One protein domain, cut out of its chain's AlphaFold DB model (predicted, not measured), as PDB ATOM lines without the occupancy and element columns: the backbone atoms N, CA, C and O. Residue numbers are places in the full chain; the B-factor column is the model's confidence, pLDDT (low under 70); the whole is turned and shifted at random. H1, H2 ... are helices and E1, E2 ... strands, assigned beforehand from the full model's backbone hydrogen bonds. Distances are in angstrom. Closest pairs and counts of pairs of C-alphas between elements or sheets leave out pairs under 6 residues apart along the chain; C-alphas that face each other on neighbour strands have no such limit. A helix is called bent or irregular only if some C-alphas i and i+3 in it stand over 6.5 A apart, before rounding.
ATOM      1  N   ASN A   5    -110.754 -11.766  10.334       94.75
ATOM      2  CA  ASN A   5    -111.578 -12.967  10.374       94.75
ATOM      3  C   ASN A   5    -112.903 -12.728   9.637       94.75
ATOM      4  O   ASN A   5    -113.659 -11.823  10.001       94.75
ATOM      5  N   LEU A   6    -113.191 -13.540   8.621       93.81
ATOM      6  CA  LEU A   6    -114.452 -13.525   7.881       93.81
ATOM      7  C   LEU A   6    -115.020 -14.941   7.838       93.81
ATOM      8  O   LEU A   6    -114.439 -15.833   7.232       93.81
ATOM      9  N   VAL A   7    -116.162 -15.161   8.497       92.69
ATOM     10  CA  VAL A   7    -116.874 -16.459   8.501       92.69
ATOM     11  C   VAL A   7    -115.972 -17.636   8.949       92.69
ATOM     12  O   VAL A   7    -116.139 -18.798   8.559       92.69
ATOM     13  N   GLY A   8    -115.006 -17.346   9.828       89.75
ATOM     14  CA  GLY A   8    -114.038 -18.322  10.325       89.75
ATOM     15  C   GLY A   8    -112.855 -18.599   9.393       89.75
ATOM     16  O   GLY A   8    -112.189 -19.601   9.613       89.75
ATOM     17  N   VAL A   9    -112.608 -17.752   8.391       91.06
ATOM     18  CA  VAL A   9    -111.362 -17.712   7.608       91.06
ATOM     19  C   VAL A   9    -110.538 -16.520   8.072       91.06
ATOM     20  O   VAL A   9    -111.061 -15.402   8.128       91.06
ATOM     21  N   ASN A  10    -109.273 -16.742   8.418       93.00
ATOM     22  CA  ASN A  10    -108.347 -15.670   8.760       93.00
ATOM     23  C   ASN A  10    -107.547 -15.263   7.530       93.00
ATOM     24  O   ASN A  10    -106.919 -16.105   6.900       93.00
ATOM     25  N   PHE A  11    -107.531 -13.968   7.228       93.06
ATOM     26  CA  PHE A  11    -106.771 -13.378   6.132       93.06
ATOM     27  C   PHE A  11    -105.669 -12.466   6.659       93.06
ATOM     28  O   PHE A  11    -105.887 -11.681   7.591       93.06
ATOM     29  N   TRP A  12    -104.503 -12.519   6.024       94.44
ATOM     30  CA  TRP A  12    -103.382 -11.624   6.295       94.44
ATOM     31  C   TRP A  12    -102.585 -11.344   5.026       94.44
ATOM     32  O   TRP A  12    -102.671 -12.078   4.046       94.44
ATOM     33  N   LEU A  13    -101.795 -10.277   5.047       93.69
ATOM     34  CA  LEU A  13    -100.961  -9.885   3.918       93.69
ATOM     35  C   LEU A  13     -99.506 -10.280   4.180       93.69
ATOM     36  O   LEU A  13     -98.992 -10.020   5.271       93.69
ATOM     37  N   GLU A  14     -98.839 -10.876   3.193       93.19
ATOM     38  CA  GLU A  14     -97.415 -11.216   3.250       93.19
ATOM     39  C   GLU A  14     -96.623 -10.553   2.127       93.19
ATOM     40  O   GLU A  14     -97.030 -10.574   0.970       93.19
ATOM     41  N   ALA A  15     -95.451 -10.025   2.475       92.38
ATOM     42  CA  ALA A  15     -94.413  -9.600   1.548       92.38
ATOM     43  C   ALA A  15     -93.148 -10.431   1.802       92.38
ATOM     44  O   ALA A  15     -92.629 -10.440   2.921       92.38
ATOM     45  N   ASP A  16     -92.663 -11.161   0.795       92.00
ATOM     46  CA  ASP A  16     -91.497 -12.055   0.887       92.00
ATOM     47  C   ASP A  16     -91.515 -12.960   2.141       92.00
ATOM     48  O   ASP A  16     -90.532 -13.062   2.883       92.00
ATOM     49  N   LYS A  17     -92.661 -13.617   2.391       90.06
ATOM     50  CA  LYS A  17     -92.917 -14.514   3.543       90.06
ATOM     51  C   LYS A  17     -92.919 -13.825   4.911       90.06
ATOM     52  O   LYS A  17     -92.827 -14.481   5.949       90.06
ATOM     53  N   ARG A  18     -92.998 -12.496   4.943       92.75
ATOM     54  CA  ARG A  18     -93.183 -11.722   6.170       92.75
ATOM     55  C   ARG A  18     -94.564 -11.115   6.152       92.75
ATOM     56  O   ARG A  18     -94.910 -10.407   5.211       92.75
ATOM     57  N   LYS A  19     -95.332 -11.343   7.217       94.31
ATOM     58  CA  LYS A  19     -96.578 -10.607   7.420       94.31
ATOM     59  C   LYS A  19     -96.277  -9.102   7.383       94.31
ATOM     60  O   LYS A  19     -95.220  -8.665   7.844       94.31
ATOM     61  N   ILE A  20     -97.189  -8.323   6.823       94.62
ATOM     62  CA  ILE A  20     -97.133  -6.860   6.828       94.62
ATOM     63  C   ILE A  20     -98.480  -6.293   7.269       94.62
ATOM     64  O   ILE A  20     -99.496  -6.989   7.268       94.62
ATOM     65  N   ASP A  21     -98.485  -5.036   7.709       96.31
ATOM     66  CA  ASP A  21     -99.731  -4.377   8.095       96.31
ATOM     67  C   ASP A  21    -100.509  -3.887   6.868       96.31
ATOM     68  O   ASP A  21     -99.953  -3.716   5.782       96.31
ATOM     69  N   PHE A  22    -101.802  -3.646   7.050       95.94
ATOM     70  CA  PHE A  22    -102.682  -3.142   6.000       95.94
ATOM     71  C   PHE A  22    -103.852  -2.343   6.586       95.94
ATOM     72  O   PHE A  22    -104.119  -2.344   7.794       95.94
ATOM     73  N   ASN A  23    -104.569  -1.656   5.709       94.81
ATOM     74  CA  ASN A  23    -105.845  -1.016   5.988       94.81
ATOM     75  C   ASN A  23    -106.965  -1.736   5.240       94.81
ATOM     76  O   ASN A  23    -106.729  -2.412   4.241       94.81
ATOM     77  N   VAL A  24    -108.189  -1.591   5.742       95.19
ATOM     78  CA  VAL A  24    -109.373  -2.273   5.215       95.19
ATOM     79  C   VAL A  24    -110.444  -1.242   4.915       95.19
ATOM     80  O   VAL A  24    -110.753  -0.406   5.765       95.19
ATOM     81  N   LEU A  25    -111.043  -1.331   3.732       95.00
ATOM     82  CA  LEU A  25    -112.164  -0.498   3.318       95.00
ATOM     83  C   LEU A  25    -113.375  -1.372   2.975       95.00
ATOM     84  O   LEU A  25    -113.314  -2.224   2.096       95.00
ATOM     85  N   GLY A  26    -114.494  -1.140   3.666       96.00
ATOM     86  CA  GLY A  26    -115.770  -1.800   3.381       96.00
ATOM     87  C   GLY A  26    -116.436  -1.248   2.127       96.00
ATOM     88  O   GLY A  26    -116.800  -0.074   2.104       96.00
ATOM     89  N   VAL A  27    -116.648  -2.102   1.122       95.25
ATOM     90  CA  VAL A  27    -117.196  -1.695  -0.186       95.25
ATOM     91  C   VAL A  27    -118.443  -2.464  -0.623       95.25
ATOM     92  O   VAL A  27    -119.002  -2.169  -1.673       95.25
ATOM     93  N   THR A  28    -118.977  -3.348   0.225       95.94
ATOM     94  CA  THR A  28    -120.185  -4.158  -0.047       95.94
ATOM     95  C   THR A  28    -121.354  -3.355  -0.601       95.94
ATOM     96  O   THR A  28    -121.992  -3.760  -1.565       95.94
ATOM     97  N   ARG A  29    -121.638  -2.184  -0.017       94.50
ATOM     98  CA  ARG A  29    -122.734  -1.334  -0.495       94.50
ATOM     99  C   ARG A  29    -122.474  -0.810  -1.908       94.50
ATOM    100  O   ARG A  29    -123.428  -0.710  -2.673       94.50
ATOM    101  N   ASN A  30    -121.231  -0.453  -2.235       92.19
ATOM    102  CA  ASN A  30    -120.876   0.051  -3.562       92.19
ATOM    103  C   ASN A  30    -121.053  -1.052  -4.609       92.19
ATOM    104  O   ASN A  30    -121.736  -0.833  -5.606       92.19
ATOM    105  N   GLU A  31    -120.540  -2.250  -4.314       91.06
ATOM    106  CA  GLU A  31    -120.680  -3.413  -5.196       91.06
ATOM    107  C   GLU A  31    -122.138  -3.786  -5.432       91.06
ATOM    108  O   GLU A  31    -122.610  -3.847  -6.569       91.06
ATOM    109  N   ASN A  32    -122.902  -3.932  -4.350       93.94
ATOM    110  CA  ASN A  32    -124.303  -4.317  -4.457       93.94
ATOM    111  C   ASN A  32    -125.142  -3.252  -5.165       93.94
ATOM    112  O   ASN A  32    -126.067  -3.602  -5.889       93.94
ATOM    113  N   SER A  33    -124.821  -1.962  -5.009       91.81
ATOM    114  CA  SER A  33    -125.550  -0.901  -5.717       91.81
ATOM    115  C   SER A  33    -125.404  -1.033  -7.234       91.81
ATOM    116  O   SER A  33    -126.381  -0.834  -7.950       91.81
ATOM    117  N   LYS A  34    -124.218  -1.403  -7.733       88.06
ATOM    118  CA  LYS A  34    -123.996  -1.630  -9.168       88.06
ATOM    119  C   LYS A  34    -124.737  -2.862  -9.670       88.06
ATOM    120  O   LYS A  34    -125.508  -2.749 -10.615       88.06
ATOM    121  N   LEU A  35    -124.593  -3.986  -8.968       89.00
ATOM    122  CA  LEU A  35    -125.294  -5.230  -9.296       89.00
ATOM    123  C   LEU A  35    -126.810  -5.032  -9.380       89.00
ATOM    124  O   LEU A  35    -127.443  -5.455 -10.345       89.00
ATOM    125  N   ILE A  36    -127.394  -4.344  -8.396       91.06
ATOM    126  CA  ILE A  36    -128.832  -4.054  -8.369       91.06
ATOM    127  C   ILE A  36    -129.230  -3.160  -9.551       91.06
ATOM    128  O   ILE A  36    -130.237  -3.429 -10.203       91.06
ATOM    129  N   ASN A  37    -128.444  -2.125  -9.861       88.88
ATOM    130  CA  ASN A  37    -128.714  -1.233 -10.993       88.88
ATOM    131  C   ASN A  37    -128.623  -1.949 -12.352       88.88
ATOM    132  O   ASN A  37    -129.327  -1.578 -13.289       88.88
ATOM    133  N   GLU A  38    -127.790  -2.983 -12.453       84.94
ATOM    134  CA  GLU A  38    -127.663  -3.846 -13.634       84.94
ATOM    135  C   GLU A  38    -128.772  -4.913 -13.716       84.94
ATOM    136  O   GLU A  38    -128.938  -5.570 -14.743       84.94
ATOM    137  N   GLY A  39    -129.601  -5.036 -12.674       85.00
ATOM    138  CA  GLY A  39    -130.717  -5.980 -12.614       85.00
ATOM    139  C   GLY A  39    -130.334  -7.371 -12.110       85.00
ATOM    140  O   GLY A  39    -131.105  -8.313 -12.303       85.00
ATOM    141  N   SER A  40    -129.175  -7.508 -11.458       86.38
ATOM    142  CA  SER A  40    -128.791  -8.740 -10.772       86.38
ATOM    143  C   SER A  40    -129.815  -9.101  -9.699       86.38
ATOM    144  O   SER A  40    -130.280  -8.241  -8.946       86.38
ATOM    145  N   GLN A  41    -130.134 -10.390  -9.588       85.19
ATOM    146  CA  GLN A  41    -130.976 -10.884  -8.494       85.19
ATOM    147  C   GLN A  41    -130.158 -11.314  -7.275       85.19
ATOM    148  O   GLN A  41    -130.728 -11.485  -6.200       85.19
ATOM    149  N   TYR A  42    -128.846 -11.494  -7.439       89.44
ATOM    150  CA  TYR A  42    -127.947 -11.904  -6.368       89.44
ATOM    151  C   TYR A  42    -126.993 -10.771  -5.998       89.44
ATOM    152  O   TYR A  42    -126.571  -9.970  -6.839       89.44
ATOM    153  N   VAL A  43    -126.647 -10.705  -4.717       92.38
ATOM    154  CA  VAL A  43    -125.802  -9.658  -4.137       92.38
ATOM    155  C   VAL A  43    -124.650 -10.283  -3.360       92.38
ATOM    156  O   VAL A  43    -124.636 -11.479  -3.091       92.38
ATOM    157  N   MET A  44    -123.660  -9.471  -3.010       93.44
ATOM    158  CA  MET A  44    -122.546  -9.891  -2.167       93.44
ATOM    159  C   MET A  44    -122.920  -9.739  -0.695       93.44
ATOM    160  O   MET A  44    -123.474  -8.713  -0.287       93.44
ATOM    161  N   GLU A  45    -122.554 -10.721   0.126       95.94
ATOM    162  CA  GLU A  45    -122.665 -10.604   1.584       95.94
ATOM    163  C   GLU A  45    -121.601  -9.654   2.133       95.94
ATOM    164  O   GLU A  45    -121.853  -8.864   3.049       95.94
ATOM    165  N   LYS A  46    -120.398  -9.714   1.557       96.62
ATOM    166  CA  LYS A  46    -119.289  -8.844   1.926       96.62
ATOM    167  C   LYS A  46    -118.373  -8.590   0.739       96.62
ATOM    168  O   LYS A  46    -118.192  -9.446  -0.115       96.62
ATOM    169  N   ALA A  47    -117.779  -7.402   0.749       95.81
ATOM    170  CA  ALA A  47    -116.738  -6.972  -0.172       95.81
ATOM    171  C   ALA A  47    -115.821  -5.995   0.578       95.81
ATOM    172  O   ALA A  47    -116.313  -5.079   1.262       95.81
ATOM    173  N   LEU A  48    -114.514  -6.236   0.522       95.75
ATOM    174  CA  LEU A  48    -113.490  -5.499   1.258       95.75
ATOM    175  C   LEU A  48    -112.278  -5.246   0.372       95.75
ATOM    176  O   LEU A  48    -111.688  -6.200  -0.123       95.75
ATOM    177  N   ILE A  49    -111.848  -3.988   0.282       94.12
ATOM    178  CA  ILE A  49    -110.548  -3.643  -0.298       94.12
ATOM    179  C   ILE A  49    -109.500  -3.671   0.813       94.12
ATOM    180  O   ILE A  49    -109.664  -3.026   1.856       94.12
ATOM    181  N   ILE A  50    -108.414  -4.395   0.568       93.62
ATOM    182  CA  ILE A  50    -107.228  -4.468   1.414       93.62
ATOM    183  C   ILE A  50    -106.142  -3.594   0.800       93.62
ATOM    184  O   ILE A  50    -105.758  -3.765  -0.358       93.62
ATOM    185  N   ILE A  51    -105.648  -2.651   1.599       92.94
ATOM    186  CA  ILE A  51    -104.646  -1.666   1.199       92.94
ATOM    187  C   ILE A  51    -103.361  -1.945   1.990       92.94
ATOM    188  O   ILE A  51    -103.337  -1.680   3.195       92.94
ATOM    189  N   PRO A  52    -102.302  -2.472   1.359       92.94
ATOM    190  CA  PRO A  52    -101.016  -2.721   2.001       92.94
ATOM    191  C   PRO A  52    -100.422  -1.459   2.648       92.94
ATOM    192  O   PRO A  52    -100.340  -0.404   2.020       92.94
ATOM    193  N   SER A  53     -99.946  -1.559   3.891       93.94
ATOM    194  CA  SER A  53     -99.198  -0.484   4.558       93.94
ATOM    195  C   SER A  53     -97.709  -0.614   4.228       93.94
ATOM    196  O   SER A  53     -96.927  -1.149   5.014       93.94
ATOM    197  N   LEU A  54     -97.320  -0.155   3.037       91.69
ATOM    198  CA  LEU A  54     -95.949  -0.279   2.528       91.69
ATOM    199  C   LEU A  54     -95.067   0.893   2.995       91.69
ATOM    200  O   LEU A  54     -95.546   2.034   3.054       91.69
ATOM    201  N   PRO A  55     -93.773   0.666   3.288       92.00
ATOM    202  CA  PRO A  55     -92.847   1.755   3.586       92.00
ATOM    203  C   PRO A  55     -92.607   2.619   2.336       92.00
ATOM    204  O   PRO A  55     -93.045   2.291   1.234       92.00
ATOM    205  N   ASP A  56     -91.971   3.780   2.485       90.44
ATOM    206  CA  ASP A  56     -91.737   4.702   1.354       90.44
ATOM    207  C   ASP A  56     -90.764   4.143   0.320       90.44
ATOM    208  O   ASP A  56     -90.897   4.403  -0.873       90.44
ATOM    209  N   ILE A  57     -89.822   3.323   0.777       93.50
ATOM    210  CA  ILE A  57     -88.858   2.632  -0.067       93.50
ATOM    211  C   ILE A  57     -88.990   1.142   0.223       93.50
ATOM    212  O   ILE A  57     -88.739   0.696   1.343       93.50
ATOM    213  N   PHE A  58     -89.387   0.375  -0.789       92.81
ATOM    214  CA  PHE A  58     -89.439  -1.079  -0.731       92.81
ATOM    215  C   PHE A  58     -89.118  -1.692  -2.087       92.81
ATOM    216  O   PHE A  58     -89.267  -1.058  -3.133       92.81
ATOM    217  N   LYS A  59     -88.727  -2.962  -2.034       92.00
ATOM    218  CA  LYS A  59     -88.674  -3.869  -3.169       92.00
ATOM    219  C   LYS A  59     -88.995  -5.261  -2.643       92.00
ATOM    220  O   LYS A  59     -88.261  -5.751  -1.786       92.00
ATOM    221  N   TYR A  60     -90.076  -5.852  -3.128       90.25
ATOM    222  CA  TYR A  60     -90.505  -7.197  -2.765       90.25
ATOM    223  C   TYR A  60     -90.545  -8.068  -4.009       90.25
ATOM    224  O   TYR A  60     -91.000  -7.637  -5.066       90.25
ATOM    225  N   ASN A  61     -90.079  -9.305  -3.885       88.56
ATOM    226  CA  ASN A  61     -90.208 -10.262  -4.980       88.56
ATOM    227  C   ASN A  61     -91.629 -10.819  -5.048       88.56
ATOM    228  O   ASN A  61     -92.076 -11.192  -6.127       88.56
ATOM    229  N   TYR A  62     -92.324 -10.854  -3.913       87.75
ATOM    230  CA  TYR A  62     -93.661 -11.406  -3.790       87.75
ATOM    231  C   TYR A  62     -94.485 -10.642  -2.751       87.75
ATOM    232  O   TYR A  62     -94.021 -10.418  -1.632       87.75
ATOM    233  N   LEU A  63     -95.708 -10.264  -3.118       89.50
ATOM    234  CA  LEU A  63     -96.706  -9.651  -2.247       89.50
ATOM    235  C   LEU A  63     -98.060 -10.328  -2.492       89.50
ATOM    236  O   LEU A  63     -98.613 -10.234  -3.589       89.50
ATOM    237  N   CYS A  64     -98.615 -10.971  -1.468       88.69
ATOM    238  CA  CYS A  64     -99.844 -11.747  -1.597       88.69
ATOM    239  C   CYS A  64    -100.753 -11.635  -0.372       88.69
ATOM    240  O   CYS A  64    -100.308 -11.397   0.755       88.69
ATOM    241  N   LEU A  65    -102.045 -11.851  -0.608       89.38
ATOM    242  CA  LEU A  65    -103.024 -12.086   0.442       89.38
ATOM    243  C   LEU A  65    -103.071 -13.590   0.732       89.38
ATOM    244  O   LEU A  65    -103.321 -14.391  -0.163       89.38
ATOM    245  N   LYS A  66    -102.833 -13.967   1.985       88.69
ATOM    246  CA  LYS A  66    -102.838 -15.350   2.467       88.69
ATOM    247  C   LYS A  66    -104.047 -15.595   3.354       88.69
ATOM    248  O   LYS A  66    -104.641 -14.656   3.892       88.69
ATOM    249  N   ASN A  67    -104.392 -16.868   3.506       88.69
ATOM    250  CA  ASN A  67    -105.428 -17.298   4.425       88.69
ATOM    251  C   ASN A  67    -105.078 -18.638   5.088       88.69
ATOM    252  O   ASN A  67    -104.128 -19.302   4.676       88.69
ATOM    253  N   ASP A  68    -105.797 -18.987   6.155       89.12
ATOM    254  CA  ASP A  68    -105.553 -20.188   6.964       89.12
ATOM    255  C   ASP A  68    -106.338 -21.423   6.508       89.12
ATOM    256  O   ASP A  68    -106.353 -22.427   7.222       89.12
ATOM    257  N   GLN A  69    -106.999 -21.354   5.352       85.31
ATOM    258  CA  GLN A  69    -107.709 -22.472   4.750       85.31
ATOM    259  C   GLN A  69    -107.014 -22.926   3.469       85.31
ATOM    260  O   GLN A  69    -106.542 -22.122   2.663       85.31
ATOM    261  N   ASP A  70    -106.998 -24.239   3.267       70.06
ATOM    262  CA  ASP A  70    -106.541 -24.818   2.013       70.06
ATOM    263  C   ASP A  70    -107.549 -24.473   0.909       70.06
ATOM    264  O   ASP A  70    -108.751 -24.743   1.019       70.06
ATOM    265  N   ILE A  71    -107.060 -23.885  -0.180       68.44
ATOM    266  CA  ILE A  71    -107.859 -23.643  -1.383       68.44
ATOM    267  C   ILE A  71    -107.899 -24.961  -2.156       68.44
ATOM    268  O   ILE A  71    -107.067 -25.241  -3.013       68.44
ATOM    269  N   ILE A  72    -108.829 -25.829  -1.757       54.88
ATOM    270  CA  ILE A  72    -108.932 -27.209  -2.262       54.88
ATOM    271  C   ILE A  72    -109.655 -27.266  -3.616       54.88
ATOM    272  O   ILE A  72    -109.498 -28.233  -4.355       54.88
ATOM    273  N   ASP A  73    -110.420 -26.233  -3.958       51.31
ATOM    274  CA  ASP A  73    -111.348 -26.265  -5.086       51.31
ATOM    275  C   ASP A  73    -111.248 -24.947  -5.864       51.31
ATOM    276  O   ASP A  73    -112.106 -24.067  -5.763       51.31
ATOM    277  N   ASN A  74    -110.136 -24.783  -6.591       52.09
ATOM    278  CA  ASN A  74    -110.076 -23.794  -7.661       52.09
ATOM    279  C   ASN A  74    -111.070 -24.243  -8.720       52.09
ATOM    280  O   ASN A  74    -110.800 -25.178  -9.475       52.09
ATOM    281  N   PHE A  75    -112.228 -23.591  -8.769       47.84
ATOM    282  CA  PHE A  75    -113.023 -23.678  -9.978       47.84
ATOM    283  C   PHE A  75    -112.227 -22.959 -11.071       47.84
ATOM    284  O   PHE A  75    -111.756 -21.843 -10.863       47.84
ATOM    285  N   ASP A  76    -112.017 -23.678 -12.168       44.59
ATOM    286  CA  ASP A  76    -110.937 -23.603 -13.160       44.59
ATOM    287  C   ASP A  76    -110.881 -22.327 -14.017       44.59
ATOM    288  O   ASP A  76    -110.646 -22.385 -15.218       44.59
ATOM    289  N   GLU A  77    -111.115 -21.150 -13.443       46.94
ATOM    290  CA  GLU A  77    -111.010 -19.908 -14.188       46.94
ATOM    291  C   GLU A  77    -110.433 -18.805 -13.298       46.94
ATOM    292  O   GLU A  77    -111.140 -18.137 -12.536       46.94
ATOM    293  N   ALA A  78    -109.126 -18.564 -13.444       49.19
ATOM    294  CA  ALA A  78    -108.569 -17.237 -13.220       49.19
ATOM    295  C   ALA A  78    -109.236 -16.283 -14.227       49.19
ATOM    296  O   ALA A  78    -108.712 -15.998 -15.300       49.19
ATOM    297  N   ASN A  79    -110.457 -15.857 -13.914       53.50
ATOM    298  CA  ASN A  79    -111.248 -14.979 -14.757       53.50
ATOM    299  C   ASN A  79    -110.916 -13.546 -14.397       53.50
ATOM    300  O   ASN A  79    -111.536 -12.939 -13.523       53.50
ATOM    301  N   GLY A  80    -109.906 -13.021 -15.070       55.25
ATOM    302  CA  GLY A  80    -109.668 -11.595 -15.115       55.25
ATOM    303  C   GLY A  80    -110.477 -10.908 -16.208       55.25
ATOM    304  O   GLY A  80    -110.918 -11.545 -17.163       55.25
ATOM    305  N   ASP A  81    -110.663  -9.603 -16.075       62.47
ATOM    306  CA  ASP A  81    -110.843  -8.742 -17.242       62.47
ATOM    307  C   ASP A  81    -109.524  -7.994 -17.503       62.47
ATOM    308  O   ASP A  81    -108.471  -8.363 -16.984       62.47
ATOM    309  N   GLU A  82    -109.543  -6.944 -18.319       61.31
ATOM    310  CA  GLU A  82    -108.344  -6.135 -18.570       61.31
ATOM    311  C   GLU A  82    -107.833  -5.367 -17.323       61.31
ATOM    312  O   GLU A  82    -106.730  -4.819 -17.347       61.31
ATOM    313  N   TRP A  83    -108.609  -5.331 -16.234       69.25
ATOM    314  CA  TRP A  83    -108.377  -4.540 -15.024       69.25
ATOM    315  C   TRP A  83    -108.106  -5.367 -13.769       69.25
ATOM    316  O   TRP A  83    -107.559  -4.825 -12.810       69.25
ATOM    317  N   PHE A  84    -108.488  -6.638 -13.702       74.62
ATOM    318  CA  PHE A  84    -108.272  -7.462 -12.508       74.62
ATOM    319  C   PHE A  84    -107.961  -8.915 -12.843       74.62
ATOM    320  O   PHE A  84    -108.351  -9.417 -13.884       74.62
ATOM    321  N   GLU A  85    -107.304  -9.604 -11.915       75.94
ATOM    322  CA  GLU A  85    -107.153 -11.061 -11.902       75.94
ATOM    323  C   GLU A  85    -107.662 -11.583 -10.561       75.94
ATOM    324  O   GLU A  85    -107.413 -10.965  -9.522       75.94
ATOM    325  N   ARG A  86    -108.405 -12.695 -10.565       77.56
ATOM    326  CA  ARG A  86    -109.008 -13.253  -9.348       77.56
ATOM    327  C   ARG A  86    -109.007 -14.774  -9.333       77.56
ATOM    328  O   ARG A  86    -109.165 -15.399 -10.374       77.56
ATOM    329  N   GLY A  87    -108.914 -15.338  -8.135       78.00
ATOM    330  CA  GLY A  87    -109.218 -16.740  -7.851       78.00
ATOM    331  C   GLY A  87    -110.578 -16.859  -7.163       78.00
ATOM    332  O   GLY A  87    -110.903 -16.041  -6.296       78.00
ATOM    333  N   ILE A  88    -111.365 -17.865  -7.554       80.75
ATOM    334  CA  ILE A  88    -112.663 -18.187  -6.946       80.75
ATOM    335  C   ILE A  88    -112.569 -19.551  -6.268       80.75
ATOM    336  O   ILE A  88    -112.109 -20.516  -6.873       80.75
ATOM    337  N   TRP A  89    -113.051 -19.646  -5.031       82.25
ATOM    338  CA  TRP A  89    -113.120 -20.918  -4.310       82.25
ATOM    339  C   TRP A  89    -114.357 -20.999  -3.416       82.25
ATOM    340  O   TRP A  89    -114.986 -19.991  -3.084       82.25
ATOM    341  N   ASN A  90    -114.705 -22.215  -2.996       83.94
ATOM    342  CA  ASN A  90    -115.767 -22.446  -2.022       83.94
ATOM    343  C   ASN A  90    -115.183 -22.816  -0.659       83.94
ATOM    344  O   ASN A  90    -114.294 -23.657  -0.550       83.94
ATOM    345  N   TRP A  91    -115.737 -22.234   0.400       85.94
ATOM    346  CA  TRP A  91    -115.462 -22.644   1.773       85.94
ATOM    347  C   TRP A  91    -116.754 -22.621   2.584       85.94
ATOM    348  O   TRP A  91    -117.427 -21.590   2.673       85.94
ATOM    349  N   LYS A  92    -117.097 -23.764   3.193       86.44
ATOM    350  CA  LYS A  92    -118.404 -24.005   3.827       86.44
ATOM    351  C   LYS A  92    -119.549 -23.716   2.841       86.44
ATOM    352  O   LYS A  92    -119.580 -24.298   1.766       86.44
ATOM    353  N   ASN A  93    -120.487 -22.843   3.209       90.31
ATOM    354  CA  ASN A  93    -121.616 -22.411   2.385       90.31
ATOM    355  C   ASN A  93    -121.366 -21.063   1.689       90.31
ATOM    356  O   ASN A  93    -122.317 -20.336   1.411       90.31
ATOM    357  N   LYS A  94    -120.100 -20.686   1.481       92.44
ATOM    358  CA  LYS A  94    -119.731 -19.422   0.844       92.44
ATOM    359  C   LYS A  94    -118.876 -19.657  -0.392       92.44
ATOM    360  O   LYS A  94    -117.929 -20.442  -0.355       92.44
ATOM    361  N   ALA A  95    -119.209 -18.933  -1.455       90.12
ATOM    362  CA  ALA A  95    -118.372 -18.763  -2.631       90.12
ATOM    363  C   ALA A  95    -117.597 -17.450  -2.481       90.12
ATOM    364  O   ALA A  95    -118.190 -16.401  -2.208       90.12
ATOM    365  N   TRP A  96    -116.282 -17.525  -2.636       89.50
ATOM    366  CA  TRP A  96    -115.342 -16.437  -2.404       89.50
ATOM    367  C   TRP A  96    -114.625 -16.070  -3.689       89.50
ATOM    368  O   TRP A  96    -114.307 -16.944  -4.487       89.50
ATOM    369  N   ALA A  97    -114.303 -14.790  -3.834       87.50
ATOM    370  CA  ALA A  97    -113.363 -14.286  -4.814       87.50
ATOM    371  C   ALA A  97    -112.304 -13.436  -4.106       87.50
ATOM    372  O   ALA A  97    -112.639 -12.521  -3.348       87.50
ATOM    373  N   ILE A  98    -111.032 -13.725  -4.375       86.94
ATOM    374  CA  ILE A  98    -109.926 -12.809  -4.087       86.94
ATOM    375  C   ILE A  98    -109.345 -12.376  -5.405       86.94
ATOM    376  O   ILE A  98    -108.967 -13.222  -6.212       86.94
ATOM    377  N   GLY A  99    -109.208 -11.072  -5.585       85.12
ATOM    378  CA  GLY A  99    -108.519 -10.548  -6.744       85.12
ATOM    379  C   GLY A  99    -107.628  -9.376  -6.436       85.12
ATOM    380  O   GLY A  99    -107.625  -8.803  -5.344       85.12
ATOM    381  N   ILE A 100    -106.842  -9.062  -7.446       84.56
ATOM    382  CA  ILE A 100    -105.886  -7.974  -7.491       84.56
ATOM    383  C   ILE A 100    -106.149  -7.152  -8.735       84.56
ATOM    384  O   ILE A 100    -106.738  -7.627  -9.706       84.56
ATOM    385  N   HIS A 101    -105.693  -5.911  -8.712       79.06
ATOM    386  CA  HIS A 101    -105.793  -5.052  -9.871       79.06
ATOM    387  C   HIS A 101    -104.616  -5.265 -10.827       79.06
ATOM    388  O   HIS A 101    -103.450  -5.214 -10.430       79.06
ATOM    389  N   LEU A 102    -104.932  -5.414 -12.110       70.12
ATOM    390  CA  LEU A 102    -103.990  -5.363 -13.215       70.12
ATOM    391  C   LEU A 102    -103.766  -3.893 -13.573       70.12
ATOM    392  O   LEU A 102    -104.699  -3.169 -13.908       70.12
ATOM    393  N   GLY A 103    -102.525  -3.410 -13.461       58.50
ATOM    394  CA  GLY A 103    -102.184  -2.050 -13.887       58.50
ATOM    395  C   GLY A 103    -102.675  -1.762 -15.314       58.50
ATOM    396  O   GLY A 103    -102.721  -2.656 -16.152       58.50
ATOM    397  N   THR A 104    -103.026  -0.505 -15.608       51.09
ATOM    398  CA  THR A 104    -103.359  -0.043 -16.973       51.09
ATOM    399  C   THR A 104    -102.308  -0.522 -17.988       51.09
ATOM    400  O   THR A 104    -101.131  -0.541 -17.637       51.09
ATOM    401  N   ASN A 105    -102.713  -0.824 -19.231       47.59
ATOM    402  CA  ASN A 105    -101.911  -1.332 -20.371       47.59
ATOM    403  C   ASN A 105    -100.459  -0.812 -20.533       47.59
ATOM    404  O   ASN A 105     -99.641  -1.476 -21.161       47.59
ATOM    405  N   GLU A 106    -100.107   0.346 -19.973       49.03
ATOM    406  CA  GLU A 106     -98.747   0.904 -19.975       49.03
ATOM    407  C   GLU A 106     -97.770   0.227 -18.982       49.03
ATOM    408  O   GLU A 106     -96.561   0.320 -19.172       49.03
ATOM    409  N   ASP A 107     -98.257  -0.485 -17.956       50.31
ATOM    410  CA  ASP A 107     -97.428  -1.094 -16.892       50.31
ATOM    411  C   ASP A 107     -97.202  -2.618 -17.063       50.31
ATOM    412  O   ASP A 107     -96.475  -3.241 -16.280       50.31
ATOM    413  N   TRP A 108     -97.800  -3.246 -18.084       47.66
ATOM    414  CA  TRP A 108     -97.760  -4.706 -18.284       47.66
ATOM    415  C   TRP A 108     -96.348  -5.240 -18.564       47.66
ATOM    416  O   TRP A 108     -96.047  -6.390 -18.260       47.66
ATOM    417  N   SER A 109     -95.442  -4.409 -19.088       45.94
ATOM    418  CA  SER A 109     -94.050  -4.815 -19.320       45.94
ATOM    419  C   SER A 109     -93.195  -4.872 -18.048       45.94
ATOM    420  O   SER A 109     -92.074  -5.374 -18.107       45.94
ATOM    421  N   THR A 110     -93.670  -4.338 -16.915       45.12
ATOM    422  CA  THR A 110     -92.891  -4.272 -15.664       45.12
ATOM    423  C   THR A 110     -93.513  -5.011 -14.489       45.12
ATOM    424  O   THR A 110     -92.809  -5.246 -13.511       45.12
ATOM    425  N   ASN A 111     -94.792  -5.381 -14.567       53.16
ATOM    426  CA  ASN A 111     -95.494  -6.037 -13.471       53.16
ATOM    427  C   ASN A 111     -95.673  -7.511 -13.810       53.16
ATOM    428  O   ASN A 111     -96.452  -7.861 -14.693       53.16
ATOM    429  N   ARG A 112     -94.963  -8.388 -13.098       59.91
ATOM    430  CA  ARG A 112     -95.287  -9.810 -13.125       59.91
ATOM    431  C   ARG A 112     -96.475 -10.006 -12.199       59.91
ATOM    432  O   ARG A 112     -96.362  -9.887 -10.984       59.91
ATOM    433  N   ILE A 113     -97.631 -10.211 -12.801       61.03
ATOM    434  CA  ILE A 113     -98.847 -10.567 -12.092       61.03
ATOM    435  C   ILE A 113     -99.105 -12.035 -12.388       61.03
ATOM    436  O   ILE A 113     -98.813 -12.508 -13.490       61.03
ATOM    437  N   GLY A 114     -99.550 -12.769 -11.380       59.34
ATOM    438  CA  GLY A 114     -99.927 -14.148 -11.590       59.34
ATOM    439  C   GLY A 114    -100.565 -14.783 -10.376       59.34
ATOM    440  O   GLY A 114    -100.672 -14.209  -9.288       59.34
ATOM    441  N   VAL A 115    -100.957 -16.022 -10.593       57.72
ATOM    442  CA  VAL A 115    -101.505 -16.910  -9.586       57.72
ATOM    443  C   VAL A 115    -100.359 -17.461  -8.724       57.72
ATOM    444  O   VAL A 115     -99.443 -18.107  -9.234       57.72
ATOM    445  N   GLY A 116    -100.396 -17.175  -7.416       56.38
ATOM    446  CA  GLY A 116     -99.443 -17.688  -6.425       56.38
ATOM    447  C   GLY A 116     -99.438 -19.216  -6.314       56.38
ATOM    448  O   GLY A 116    -100.337 -19.884  -6.816       56.38
ATOM    449  N   GLU A 117     -98.467 -19.778  -5.582       56.72
ATOM    450  CA  GLU A 117     -98.423 -21.227  -5.277       56.72
ATOM    451  C   GLU A 117     -99.709 -21.726  -4.585       56.72
ATOM    452  O   GLU A 117    -100.073 -22.887  -4.728       56.72
ATOM    453  N   ASP A 118    -100.428 -20.837  -3.889       57.38
ATOM    454  CA  ASP A 118    -101.707 -21.123  -3.222       57.38
ATOM    455  C   ASP A 118    -102.940 -20.841  -4.101       57.38
ATOM    456  O   ASP A 118    -104.059 -20.778  -3.603       57.38
ATOM    457  N   ALA A 119    -102.741 -20.591  -5.392       57.00
ATOM    458  CA  ALA A 119    -103.776 -20.225  -6.350       57.00
ATOM    459  C   ALA A 119    -104.537 -18.907  -6.095       57.00
ATOM    460  O   ALA A 119    -105.587 -18.647  -6.683       57.00
ATOM    461  N   ILE A 120    -103.980 -18.030  -5.256       71.00
ATOM    462  CA  ILE A 120    -104.508 -16.684  -5.009       71.00
ATOM    463  C   ILE A 120    -103.758 -15.688  -5.887       71.00
ATOM    464  O   ILE A 120    -102.523 -15.719  -5.967       71.00
ATOM    465  N   ALA A 121    -104.497 -14.775  -6.513       75.75
ATOM    466  CA  ALA A 121    -103.915 -13.708  -7.311       75.75
ATOM    467  C   ALA A 121    -102.918 -12.886  -6.471       75.75
ATOM    468  O   ALA A 121    -103.227 -12.432  -5.364       75.75
ATOM    469  N   SER A 122    -101.693 -12.754  -6.979       83.12
ATOM    470  CA  SER A 122    -100.551 -12.200  -6.252       83.12
ATOM    471  C   SER A 122     -99.721 -11.254  -7.120       83.12
ATOM    472  O   SER A 122     -99.684 -11.361  -8.346       83.12
ATOM    473  N   TYR A 123     -99.013 -10.330  -6.470       85.12
ATOM    474  CA  TYR A 123     -98.083  -9.429  -7.142       85.12
ATOM    475  C   TYR A 123     -96.642  -9.935  -7.023       85.12
ATOM    476  O   TYR A 123     -96.203 -10.318  -5.936       85.12
ATOM    477  N   TYR A 124     -95.879  -9.853  -8.114       84.44
ATOM    478  CA  TYR A 124     -94.461 -10.204  -8.148       84.44
ATOM    479  C   TYR A 124     -93.596  -9.011  -8.547       84.44
ATOM    480  O   TYR A 124     -94.010  -8.148  -9.320       84.44
ATOM    481  N   GLU A 125     -92.363  -9.001  -8.037       85.25
ATOM    482  CA  GLU A 125     -91.325  -8.019  -8.381       85.25
ATOM    483  C   GLU A 125     -91.795  -6.555  -8.217       85.25
ATOM    484  O   GLU A 125     -91.515  -5.686  -9.043       85.25
ATOM    485  N   VAL A 126     -92.510  -6.269  -7.123       84.81
ATOM    486  CA  VAL A 126     -93.081  -4.948  -6.840       84.81
ATOM    487  C   VAL A 126     -92.105  -4.033  -6.108       84.81
ATOM    488  O   VAL A 126     -91.379  -4.444  -5.202       84.81
ATOM    489  N   ASP A 127     -92.128  -2.751  -6.455       87.50
ATOM    490  CA  ASP A 127     -91.328  -1.717  -5.802       87.50
ATOM    491  C   ASP A 127     -92.134  -0.431  -5.576       87.50
ATOM    492  O   ASP A 127     -93.323  -0.332  -5.898       87.50
ATOM    493  N   ASN A 128     -91.471   0.574  -5.009       86.62
ATOM    494  CA  ASN A 128     -92.060   1.857  -4.644       86.62
ATOM    495  C   ASN A 128     -92.798   2.584  -5.787       86.62
ATOM    496  O   ASN A 128     -93.673   3.394  -5.494       86.62
ATOM    497  N   ARG A 129     -92.525   2.290  -7.069       84.31
ATOM    498  CA  ARG A 129     -93.265   2.870  -8.211       84.31
ATOM    499  C   ARG A 129     -94.732   2.437  -8.245       84.31
ATOM    500  O   ARG A 129     -95.563   3.115  -8.847       84.31
ATOM    501  N   LEU A 130     -95.047   1.308  -7.613       82.00
ATOM    502  CA  LEU A 130     -96.376   0.705  -7.588       82.00
ATOM    503  C   LEU A 130     -97.109   0.935  -6.266       82.00
ATOM    504  O   LEU A 130     -98.234   0.477  -6.134       82.00
ATOM    505  N   LYS A 131     -96.512   1.638  -5.293       83.56
ATOM    506  CA  LYS A 131     -97.036   1.763  -3.920       83.56
ATOM    507  C   LYS A 131     -98.539   2.072  -3.856       83.56
ATOM    508  O   LYS A 131     -99.264   1.395  -3.137       83.56
ATOM    509  N   ASP A 132     -99.003   3.025  -4.664       81.69
ATOM    510  CA  ASP A 132    -100.404   3.476  -4.709       81.69
ATOM    511  C   ASP A 132    -101.262   2.737  -5.758       81.69
ATOM    512  O   ASP A 132    -102.299   3.231  -6.198       81.69
ATOM    513  N   LYS A 133    -100.801   1.574  -6.226       81.38
ATOM    514  CA  LYS A 133    -101.476   0.725  -7.222       81.38
ATOM    515  C   LYS A 133    -101.718  -0.702  -6.716       81.38
ATOM    516  O   LYS A 133    -102.366  -1.478  -7.410       81.38
ATOM    517  N   LEU A 134    -101.190  -1.053  -5.542       86.56
ATOM    518  CA  LEU A 134    -101.243  -2.404  -4.992       86.56
ATOM    519  C   LEU A 134    -102.451  -2.536  -4.070       86.56
ATOM    520  O   LEU A 134    -102.449  -2.023  -2.954       86.56
ATOM    521  N   TYR A 135    -103.473  -3.239  -4.541       89.19
ATOM    522  CA  TYR A 135    -104.713  -3.472  -3.805       89.19
ATOM    523  C   TYR A 135    -105.156  -4.920  -3.953       89.19
ATOM    524  O   TYR A 135    -104.890  -5.555  -4.971       89.19
ATOM    525  N   PHE A 136    -105.843  -5.430  -2.940       90.12
ATOM    526  CA  PHE A 136    -106.537  -6.710  -3.021       90.12
ATOM    527  C   PHE A 136    -108.007  -6.475  -2.717       90.12
ATOM    528  O   PHE A 136    -108.338  -5.582  -1.935       90.12
ATOM    529  N   GLU A 137    -108.882  -7.301  -3.266       91.38
ATOM    530  CA  GLU A 137    -110.291  -7.300  -2.914       91.38
ATOM    531  C   GLU A 137    -110.745  -8.705  -2.527       91.38
ATOM    532  O   GLU A 137    -110.468  -9.668  -3.236       91.38
ATOM    533  N   ILE A 138    -111.424  -8.811  -1.382       92.69
ATOM    534  CA  ILE A 138    -112.072 -10.035  -0.903       92.69
ATOM    535  C   ILE A 138    -113.576  -9.838  -1.038       92.69
ATOM    536  O   ILE A 138    -114.132  -8.940  -0.399       92.69
ATOM    537  N   ILE A 139    -114.240 -10.696  -1.806       93.25
ATOM    538  CA  ILE A 139    -115.694 -10.696  -1.988       93.25
ATOM    539  C   ILE A 139    -116.230 -12.089  -1.679       93.25
ATOM    540  O   ILE A 139    -115.607 -13.085  -2.038       93.25
ATOM    541  N   TYR A 140    -117.383 -12.184  -1.020       93.62
ATOM    542  CA  TYR A 140    -118.083 -13.458  -0.891       93.62
ATOM    543  C   TYR A 140    -119.603 -13.306  -0.862       93.62
ATOM    544  O   TYR A 140    -120.147 -12.259  -0.486       93.62
ATOM    545  N   LYS A 141    -120.281 -14.391  -1.236       94.38
ATOM    546  CA  LYS A 141    -121.735 -14.576  -1.150       94.38
ATOM    547  C   LYS A 141    -122.073 -16.031  -0.838       94.38
ATOM    548  O   LYS A 141    -121.175 -16.873  -0.746       94.38
ATOM    549  N   ASP A 142    -123.351 -16.330  -0.655       93.94
ATOM    550  CA  ASP A 142    -123.786 -17.702  -0.425       93.94
ATOM    551  C   ASP A 142    -123.505 -18.604  -1.643       93.94
ATOM    552  O   ASP A 142    -123.642 -18.190  -2.799       93.94
ATOM    553  N   THR A 143    -123.073 -19.844  -1.396       90.75
ATOM    554  CA  THR A 143    -122.756 -20.802  -2.467       90.75
ATOM    555  C   THR A 143    -123.979 -21.112  -3.329       90.75
ATOM    556  O   THR A 143    -123.831 -21.287  -4.540       90.75
ATOM    557  N   ASP A 144    -125.183 -21.148  -2.760       91.06
ATOM    558  CA  ASP A 144    -126.391 -21.426  -3.539       91.06
ATOM    559  C   ASP A 144    -126.786 -20.225  -4.411       91.06
ATOM    560  O   ASP A 144    -127.200 -20.408  -5.557       91.06
ATOM    561  N   GLU A 145    -126.553 -18.996  -3.946       92.38
ATOM    562  CA  GLU A 145    -126.696 -17.787  -4.770       92.38
ATOM    563  C   GLU A 145    -125.670 -17.749  -5.910       92.38
ATOM    564  O   GLU A 145    -125.996 -17.376  -7.037       92.38
ATOM    565  N   TYR A 146    -124.428 -18.170  -5.651       89.81
ATOM    566  CA  TYR A 146    -123.412 -18.332  -6.693       89.81
ATOM    567  C   TYR A 146    -123.823 -19.359  -7.748       89.81
ATOM    568  O   TYR A 146    -123.800 -19.057  -8.942       89.81
ATOM    569  N   ARG A 147    -124.271 -20.543  -7.324       87.94
ATOM    570  CA  ARG A 147    -124.771 -21.585  -8.232       87.94
ATOM    571  C   ARG A 147    -125.991 -21.116  -9.021       87.94
ATOM    572  O   ARG A 147    -126.087 -21.407 -10.210       87.94
ATOM    573  N   GLY A 148    -126.886 -20.359  -8.390       89.06
ATOM    574  CA  GLY A 148    -128.032 -19.732  -9.045       89.06
ATOM    575  C   GLY A 148    -127.618 -18.732 -10.129       89.06
ATOM    576  O   GLY A 148    -128.160 -18.769 -11.234       89.06
ATOM    577  N   ALA A 149    -126.619 -17.888  -9.853       88.06
ATOM    578  CA  ALA A 149    -126.047 -16.974 -10.843       88.06
ATOM    579  C   ALA A 149    -125.411 -17.740 -12.017       88.06
ATOM    580  O   ALA A 149    -125.663 -17.409 -13.174       88.06
ATOM    581  N   ASN A 150    -124.669 -18.817 -11.732       86.44
ATOM    582  CA  ASN A 150    -124.044 -19.653 -12.758       86.44
ATOM    583  C   ASN A 150    -125.081 -20.326 -13.669       86.44
ATOM    584  O   ASN A 150    -124.972 -20.281 -14.891       86.44
ATOM    585  N   ALA A 151    -126.140 -20.896 -13.089       86.00
ATOM    586  CA  ALA A 151    -127.212 -21.531 -13.855       86.00
ATOM    587  C   ALA A 151    -127.919 -20.542 -14.801       86.00
ATOM    588  O   ALA A 151    -128.230 -20.882 -15.948       86.00
ATOM    589  N   LYS A 152    -128.135 -19.297 -14.356       84.56
ATOM    590  CA  LYS A 152    -128.667 -18.237 -15.222       84.56
ATOM    591  C   LYS A 152    -127.707 -17.847 -16.331       84.56
ATOM    592  O   LYS A 152    -128.166 -17.625 -17.443       84.56
ATOM    593  N   TYR A 153    -126.412 -17.762 -16.042       84.00
ATOM    594  CA  TYR A 153    -125.407 -17.445 -17.052       84.00
ATOM    595  C   TYR A 153    -125.356 -18.511 -18.150       84.00
ATOM    596  O   TYR A 153    -125.414 -18.172 -19.327       84.00
ATOM    597  N   ILE A 154    -125.385 -19.796 -17.785       83.56
ATOM    598  CA  ILE A 154    -125.496 -20.902 -18.752       83.56
ATOM    599  C   ILE A 154    -126.766 -20.746 -19.603       83.56
ATOM    600  O   ILE A 154    -126.704 -20.784 -20.828       83.56
ATOM    601  N   THR A 155    -127.907 -20.463 -18.966       83.81
ATOM    602  CA  THR A 155    -129.176 -20.220 -19.678       83.81
ATOM    603  C   THR A 155    -129.087 -19.016 -20.628       83.81
ATOM    604  O   THR A 155    -129.643 -19.035 -21.726       83.81
ATOM    605  N   TYR A 156    -128.387 -17.954 -20.224       82.62
ATOM    606  CA  TYR A 156    -128.127 -16.783 -21.055       82.62
ATOM    607  C   TYR A 156    -127.272 -17.139 -22.280       82.62
ATOM    608  O   TYR A 156    -127.654 -16.774 -23.394       82.62
ATOM    609  N   LEU A 157    -126.183 -17.895 -22.106       82.62
ATOM    610  CA  LEU A 157    -125.343 -18.368 -23.211       82.62
ATOM    611  C   LEU A 157    -126.145 -19.214 -24.210       82.62
ATOM    612  O   LEU A 157    -126.092 -18.951 -25.413       82.62
ATOM    613  N   ASP A 158    -126.967 -20.146 -23.724       82.25
ATOM    614  CA  ASP A 158    -127.852 -20.952 -24.573       82.25
ATOM    615  C   ASP A 158    -128.860 -20.077 -25.340       82.25
ATOM    616  O   ASP A 158    -129.129 -20.292 -26.524       82.25
ATOM    617  N   SER A 159    -129.395 -19.033 -24.698       78.19
ATOM    618  CA  SER A 159    -130.340 -18.108 -25.333       78.19
ATOM    619  C   SER A 159    -129.705 -17.213 -26.399       78.19
ATOM    620  O   SER A 159    -130.362 -16.893 -27.390       78.19
ATOM    621  N   LYS A 160    -128.424 -16.851 -26.233       74.00
ATOM    622  CA  LYS A 160    -127.632 -16.132 -27.239       74.00
ATOM    623  C   LYS A 160    -127.404 -16.990 -28.475       74.00
ATOM    624  O   LYS A 160    -127.513 -16.480 -29.585       74.00
ATOM    625  N   ILE A 161    -127.151 -18.285 -28.289       69.44
ATOM    626  CA  ILE A 161    -127.066 -19.256 -29.390       69.44
ATOM    627  C   ILE A 161    -128.416 -19.357 -30.123       69.44
ATOM    628  O   ILE A 161    -128.446 -19.513 -31.342       69.44
ATOM    629  N   ALA A 162    -129.528 -19.217 -29.398       68.94
ATOM    630  CA  ALA A 162    -130.885 -19.242 -29.944       68.94
ATOM    631  C   ALA A 162    -131.420 -17.875 -30.444       68.94
ATOM    632  O   ALA A 162    -132.603 -17.787 -30.770       68.94
ATOM    633  N   ASP A 163    -130.590 -16.822 -30.487       66.62
ATOM    634  CA  ASP A 163    -130.935 -15.436 -30.879       66.62
ATOM    635  C   ASP A 163    -132.142 -14.830 -30.123       66.62
ATOM    636  O   ASP A 163    -132.905 -14.000 -30.627       66.62
ATOM    637  N   SER A 164    -132.341 -15.250 -28.868       60.34
ATOM    638  CA  SER A 164    -133.373 -14.696 -27.994       60.34
ATOM    639  C   SER A 164    -132.829 -13.503 -27.207       60.34
ATOM    640  O   SER A 164    -132.033 -13.649 -26.283       60.34
ATOM    641  N   ASN A 165    -133.314 -12.299 -27.517       61.88
ATOM    642  CA  ASN A 165    -132.943 -11.067 -26.804       61.88
ATOM    643  C   ASN A 165    -133.645 -10.891 -25.437       61.88
ATOM    644  O   ASN A 165    -133.619  -9.798 -24.868       61.88
ATOM    645  N   SER A 166    -134.311 -11.923 -24.906       64.12
ATOM    646  CA  SER A 166    -135.149 -11.794 -23.705       64.12
ATOM    647  C   SER A 166    -134.429 -12.055 -22.381       64.12
ATOM    648  O   SER A 166    -134.982 -11.725 -21.333       64.12
ATOM    649  N   ILE A 167    -133.237 -12.663 -22.394       67.94
ATOM    650  CA  ILE A 167    -132.501 -13.032 -21.175       67.94
ATOM    651  C   ILE A 167    -131.302 -12.099 -21.008       67.94
ATOM    652  O   ILE A 167    -130.514 -11.909 -21.932       67.94
ATOM    653  N   ARG A 168    -131.184 -11.491 -19.824       71.31
ATOM    654  CA  ARG A 168    -130.031 -10.669 -19.442       71.31
ATOM    655  C   ARG A 168    -129.018 -11.511 -18.676       71.31
ATOM    656  O   ARG A 168    -129.401 -12.395 -17.913       71.31
ATOM    657  N   GLU A 169    -127.749 -11.189 -18.874       77.56
ATOM    658  CA  GLU A 169    -126.635 -11.717 -18.095       77.56
ATOM    659  C   GLU A 169    -126.726 -11.268 -16.628       77.56
ATOM    660  O   GLU A 169    -127.092 -10.126 -16.344       77.56
ATOM    661  N   ASP A 170    -126.418 -12.171 -15.691       80.56
ATOM    662  CA  ASP A 170    -126.371 -11.875 -14.255       80.56
ATOM    663  C   ASP A 170    -124.905 -11.729 -13.818       80.56
ATOM    664  O   ASP A 170    -124.220 -12.705 -13.500       80.56
ATOM    665  N   ASN A 171    -124.428 -10.482 -13.799       79.81
ATOM    666  CA  ASN A 171    -123.021 -10.155 -13.547       79.81
ATOM    667  C   ASN A 171    -122.537 -10.518 -12.135       79.81
ATOM    668  O   ASN A 171    -121.334 -10.509 -11.869       79.81
ATOM    669  N   SER A 172    -123.440 -10.869 -11.213       82.00
ATOM    670  CA  SER A 172    -123.046 -11.295  -9.869       82.00
ATOM    671  C   SER A 172    -122.250 -12.596  -9.866       82.00
ATOM    672  O   SER A 172    -121.571 -12.871  -8.874       82.00
ATOM    673  N   LEU A 173    -122.333 -13.413 -10.923       83.62
ATOM    674  CA  LEU A 173    -121.506 -14.609 -11.087       83.62
ATOM    675  C   LEU A 173    -120.014 -14.269 -11.021       83.62
ATOM    676  O   LEU A 173    -119.234 -15.004 -10.424       83.62
ATOM    677  N   PHE A 174    -119.640 -13.129 -11.595       80.88
ATOM    678  CA  PHE A 174    -118.251 -12.757 -11.808       80.88
ATOM    679  C   PHE A 174    -117.621 -12.019 -10.633       80.88
ATOM    680  O   PHE A 174    -116.476 -11.612 -10.760       80.88
ATOM    681  N   PHE A 175    -118.321 -11.845  -9.505       83.88
ATOM    682  CA  PHE A 175    -117.801 -11.098  -8.351       83.88
ATOM    683  C   PHE A 175    -117.163  -9.765  -8.780       83.88
ATOM    684  O   PHE A 175    -115.939  -9.622  -8.717       83.88
ATOM    685  N   PRO A 176    -117.964  -8.806  -9.280       78.50
ATOM    686  CA  PRO A 176    -117.416  -7.580  -9.839       78.50
ATOM    687  C   PRO A 176    -116.520  -6.876  -8.811       78.50
ATOM    688  O   PRO A 176    -116.936  -6.666  -7.678       78.50
ATOM    689  N   MET A 177    -115.294  -6.528  -9.209       84.88
ATOM    690  CA  MET A 177    -114.300  -5.809  -8.386       84.88
ATOM    691  C   MET A 177    -114.303  -4.312  -8.710       84.88
ATOM    692  O   MET A 177    -113.298  -3.632  -8.948       84.88
ATOM    693  N   ASN A 178    -115.520  -3.809  -8.824       84.38
ATOM    694  CA  ASN A 178    -115.880  -2.531  -9.403       84.38
ATOM    695  C   ASN A 178    -115.481  -1.364  -8.486       84.38
ATOM    696  O   ASN A 178    -115.166  -0.262  -8.941       84.38
ATOM    697  N   ALA A 179    -115.560  -1.581  -7.180       85.44
ATOM    698  CA  ALA A 179    -115.214  -0.643  -6.137       85.44
ATOM    699  C   ALA A 179    -113.700  -0.502  -6.014       85.44
ATOM    700  O   ALA A 179    -113.241   0.626  -5.832       85.44
ATOM    701  N   MET A 180    -112.931  -1.589  -6.164       85.94
ATOM    702  CA  MET A 180    -111.472  -1.505  -6.244       85.94
ATOM    703  C   MET A 180    -111.048  -0.642  -7.433       85.94
ATOM    704  O   MET A 180    -110.299   0.319  -7.237       85.94
ATOM    705  N   HIS A 181    -111.606  -0.884  -8.625       82.44
ATOM    706  CA  HIS A 181    -111.336  -0.064  -9.812       82.44
ATOM    707  C   HIS A 181    -111.637   1.432  -9.581       82.44
ATOM    708  O   HIS A 181    -110.784   2.301  -9.786       82.44
ATOM    709  N   GLU A 182    -112.826   1.760  -9.069       84.56
ATOM    710  CA  GLU A 182    -113.198   3.147  -8.759       84.56
ATOM    711  C   GLU A 182    -112.318   3.804  -7.699       84.56
ATOM    712  O   GLU A 182    -112.035   5.005  -7.780       84.56
ATOM    713  N   PHE A 183    -111.936   3.044  -6.672       83.19
ATOM    714  CA  PHE A 183    -111.080   3.524  -5.600       83.19
ATOM    715  C   PHE A 183    -109.751   4.025  -6.171       83.19
ATOM    716  O   PHE A 183    -109.344   5.152  -5.879       83.19
ATOM    717  N   MET A 184    -109.143   3.262  -7.079       77.06
ATOM    718  CA  MET A 184    -107.907   3.662  -7.751       77.06
ATOM    719  C   MET A 184    -108.076   4.887  -8.643       77.06
ATOM    720  O   MET A 184    -107.245   5.796  -8.600       77.06
ATOM    721  N   LEU A 185    -109.161   4.966  -9.419       77.69
ATOM    722  CA  LEU A 185    -109.429   6.136 -10.262       77.69
ATOM    723  C   LEU A 185    -109.590   7.419  -9.438       77.69
ATOM    724  O   LEU A 185    -109.145   8.491  -9.853       77.69
ATOM    725  N   LYS A 186    -110.214   7.330  -8.258       74.88
ATOM    726  CA  LYS A 186    -110.352   8.461  -7.328       74.88
ATOM    727  C   LYS A 186    -109.017   8.842  -6.689       74.88
ATOM    728  O   LYS A 186    -108.793  10.030  -6.468       74.88
ATOM    729  N   TYR A 187    -108.140   7.874  -6.422       63.06
ATOM    730  CA  TYR A 187    -106.811   8.128  -5.859       63.06
ATOM    731  C   TYR A 187    -105.871   8.796  -6.873       63.06
ATOM    732  O   TYR A 187    -105.209   9.773  -6.531       63.06
ATOM    733  N   LYS A 188    -105.915   8.389  -8.152       57.69
ATOM    734  CA  LYS A 188    -105.158   9.038  -9.244       57.69
ATOM    735  C   LYS A 188    -105.477  10.528  -9.428       57.69
ATOM    736  O   LYS A 188    -104.636  11.253  -9.934       57.69
ATOM    737  N   LYS A 189    -106.670  10.998  -9.039       48.66
ATOM    738  CA  LYS A 189    -107.077  12.414  -9.166       48.66
ATOM    739  C   LYS A 189    -106.613  13.314  -8.015       48.66
ATOM    740  O   LYS A 189    -106.904  14.506  -8.040       48.66
ATOM    741  N   ARG A 190    -105.993  12.753  -6.972       47.25
ATOM    742  CA  ARG A 190    -105.560  13.495  -5.774       47.25
ATOM    743  C   ARG A 190    -104.050  13.751  -5.714       47.25
ATOM    744  O   ARG A 190    -103.628  14.450  -4.797       47.25
TER     745      ARG A 190
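Overview. This is residues 5 to 190 of the 191 residues of the protein "Dephospho-CoA kinase" of Lactobacillus gasseri (UniProt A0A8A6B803). Two antiparallel sheets of five strands each stand partly face to face as a sandwich; H5 runs along one face of the sheet E3 E4 E10 E7 E6, and H1 and H3 stand up from that same face. The longest helix, H3, reaches to one end of the long axis, and the link from E4 to E5 lies at the other. The printed part has 186 residues with five named helices and ten named strands, in the order E1 E2 E3 H1 E4 E5 E6 E7 E8 E9 H2 E10 H3 H4 H5, a mixed class. It is compact, with a radius of gyration of the C-alphas of 17.0 A, and only just elongated, spanning 55 by 36 by 28 A.

Arrangement. One strongly twisted sheet runs E3, residues 22 to 26, E4, 46 to 52, E10, 136 to 142, E7, 94 to 101, and E6, 84 to 91. N 25 and O 49 are 2.9 A apart, N 48 and O 138 2.9 A, N 97 and O 139 2.8 A, and, in the hairpin of E6 and E7, N 96 and O 89 2.8 A, each within hydrogen-bond range. The other sheet runs E2, residues 18 to 20, E1, 9 to 15, E5, 59 to 67, E9, 121 to 127, and E8, 112 to 115. E2 and E1 meet only at a point; N 14 and O 64 are 2.9 A apart, N 123 and O 63 2.9 A, and, in the hairpin of E8 and E9, N 122 and O 114 2.9 A. In this sandwich, two sheets face to face, the facing parts are 9.6 A centre to centre. H1, residues 28 to 37, H3, 143 to 161, and H5, 178 to 188, on the same face of the first sheet, make two layers with it, helices on one face of a sheet. H5 runs along the strands, at 17 degrees to E10 on the local plane. H3 stands up, rising 63 degrees, and touches H4, residues 171 to 174, with its residues 146 to 153 alone; the closest C-alphas, of Ala 149 and Leu 173, are 5.1 A apart. H4 and H2, residues 128 to 133, only graze that sheet. Every O i to N i+4 pair is within hydrogen-bond range in H1, H3 and H5; H2 has 0 of 2, but 2 of 3 O i to N i+3 pairs, and H4 is too short for an i+4 pair.

Along the chain. E1 begins at C-alpha 9 (-111.362, -17.712, 7.608), and H5 ends at C-alpha 188 (-105.158, 9.038, -9.244). H3 measures 27.3 A, E5 22.8 A and E7 22.7 A. H2 is irregular, with C-alphas 129 and 132 8.0 A apart.

Size, cuts and confidence. The two C-alphas farthest apart, of Ile 57 and Ala 162, are 56.0 A apart. The printed part has no cut, and E5 to E6 is a long link of 16 residues. Mean pLDDT of the printed part is 80.6; residues 71 to 83, 103 to 119, 161 to 167 and 187 to 190 are under 70.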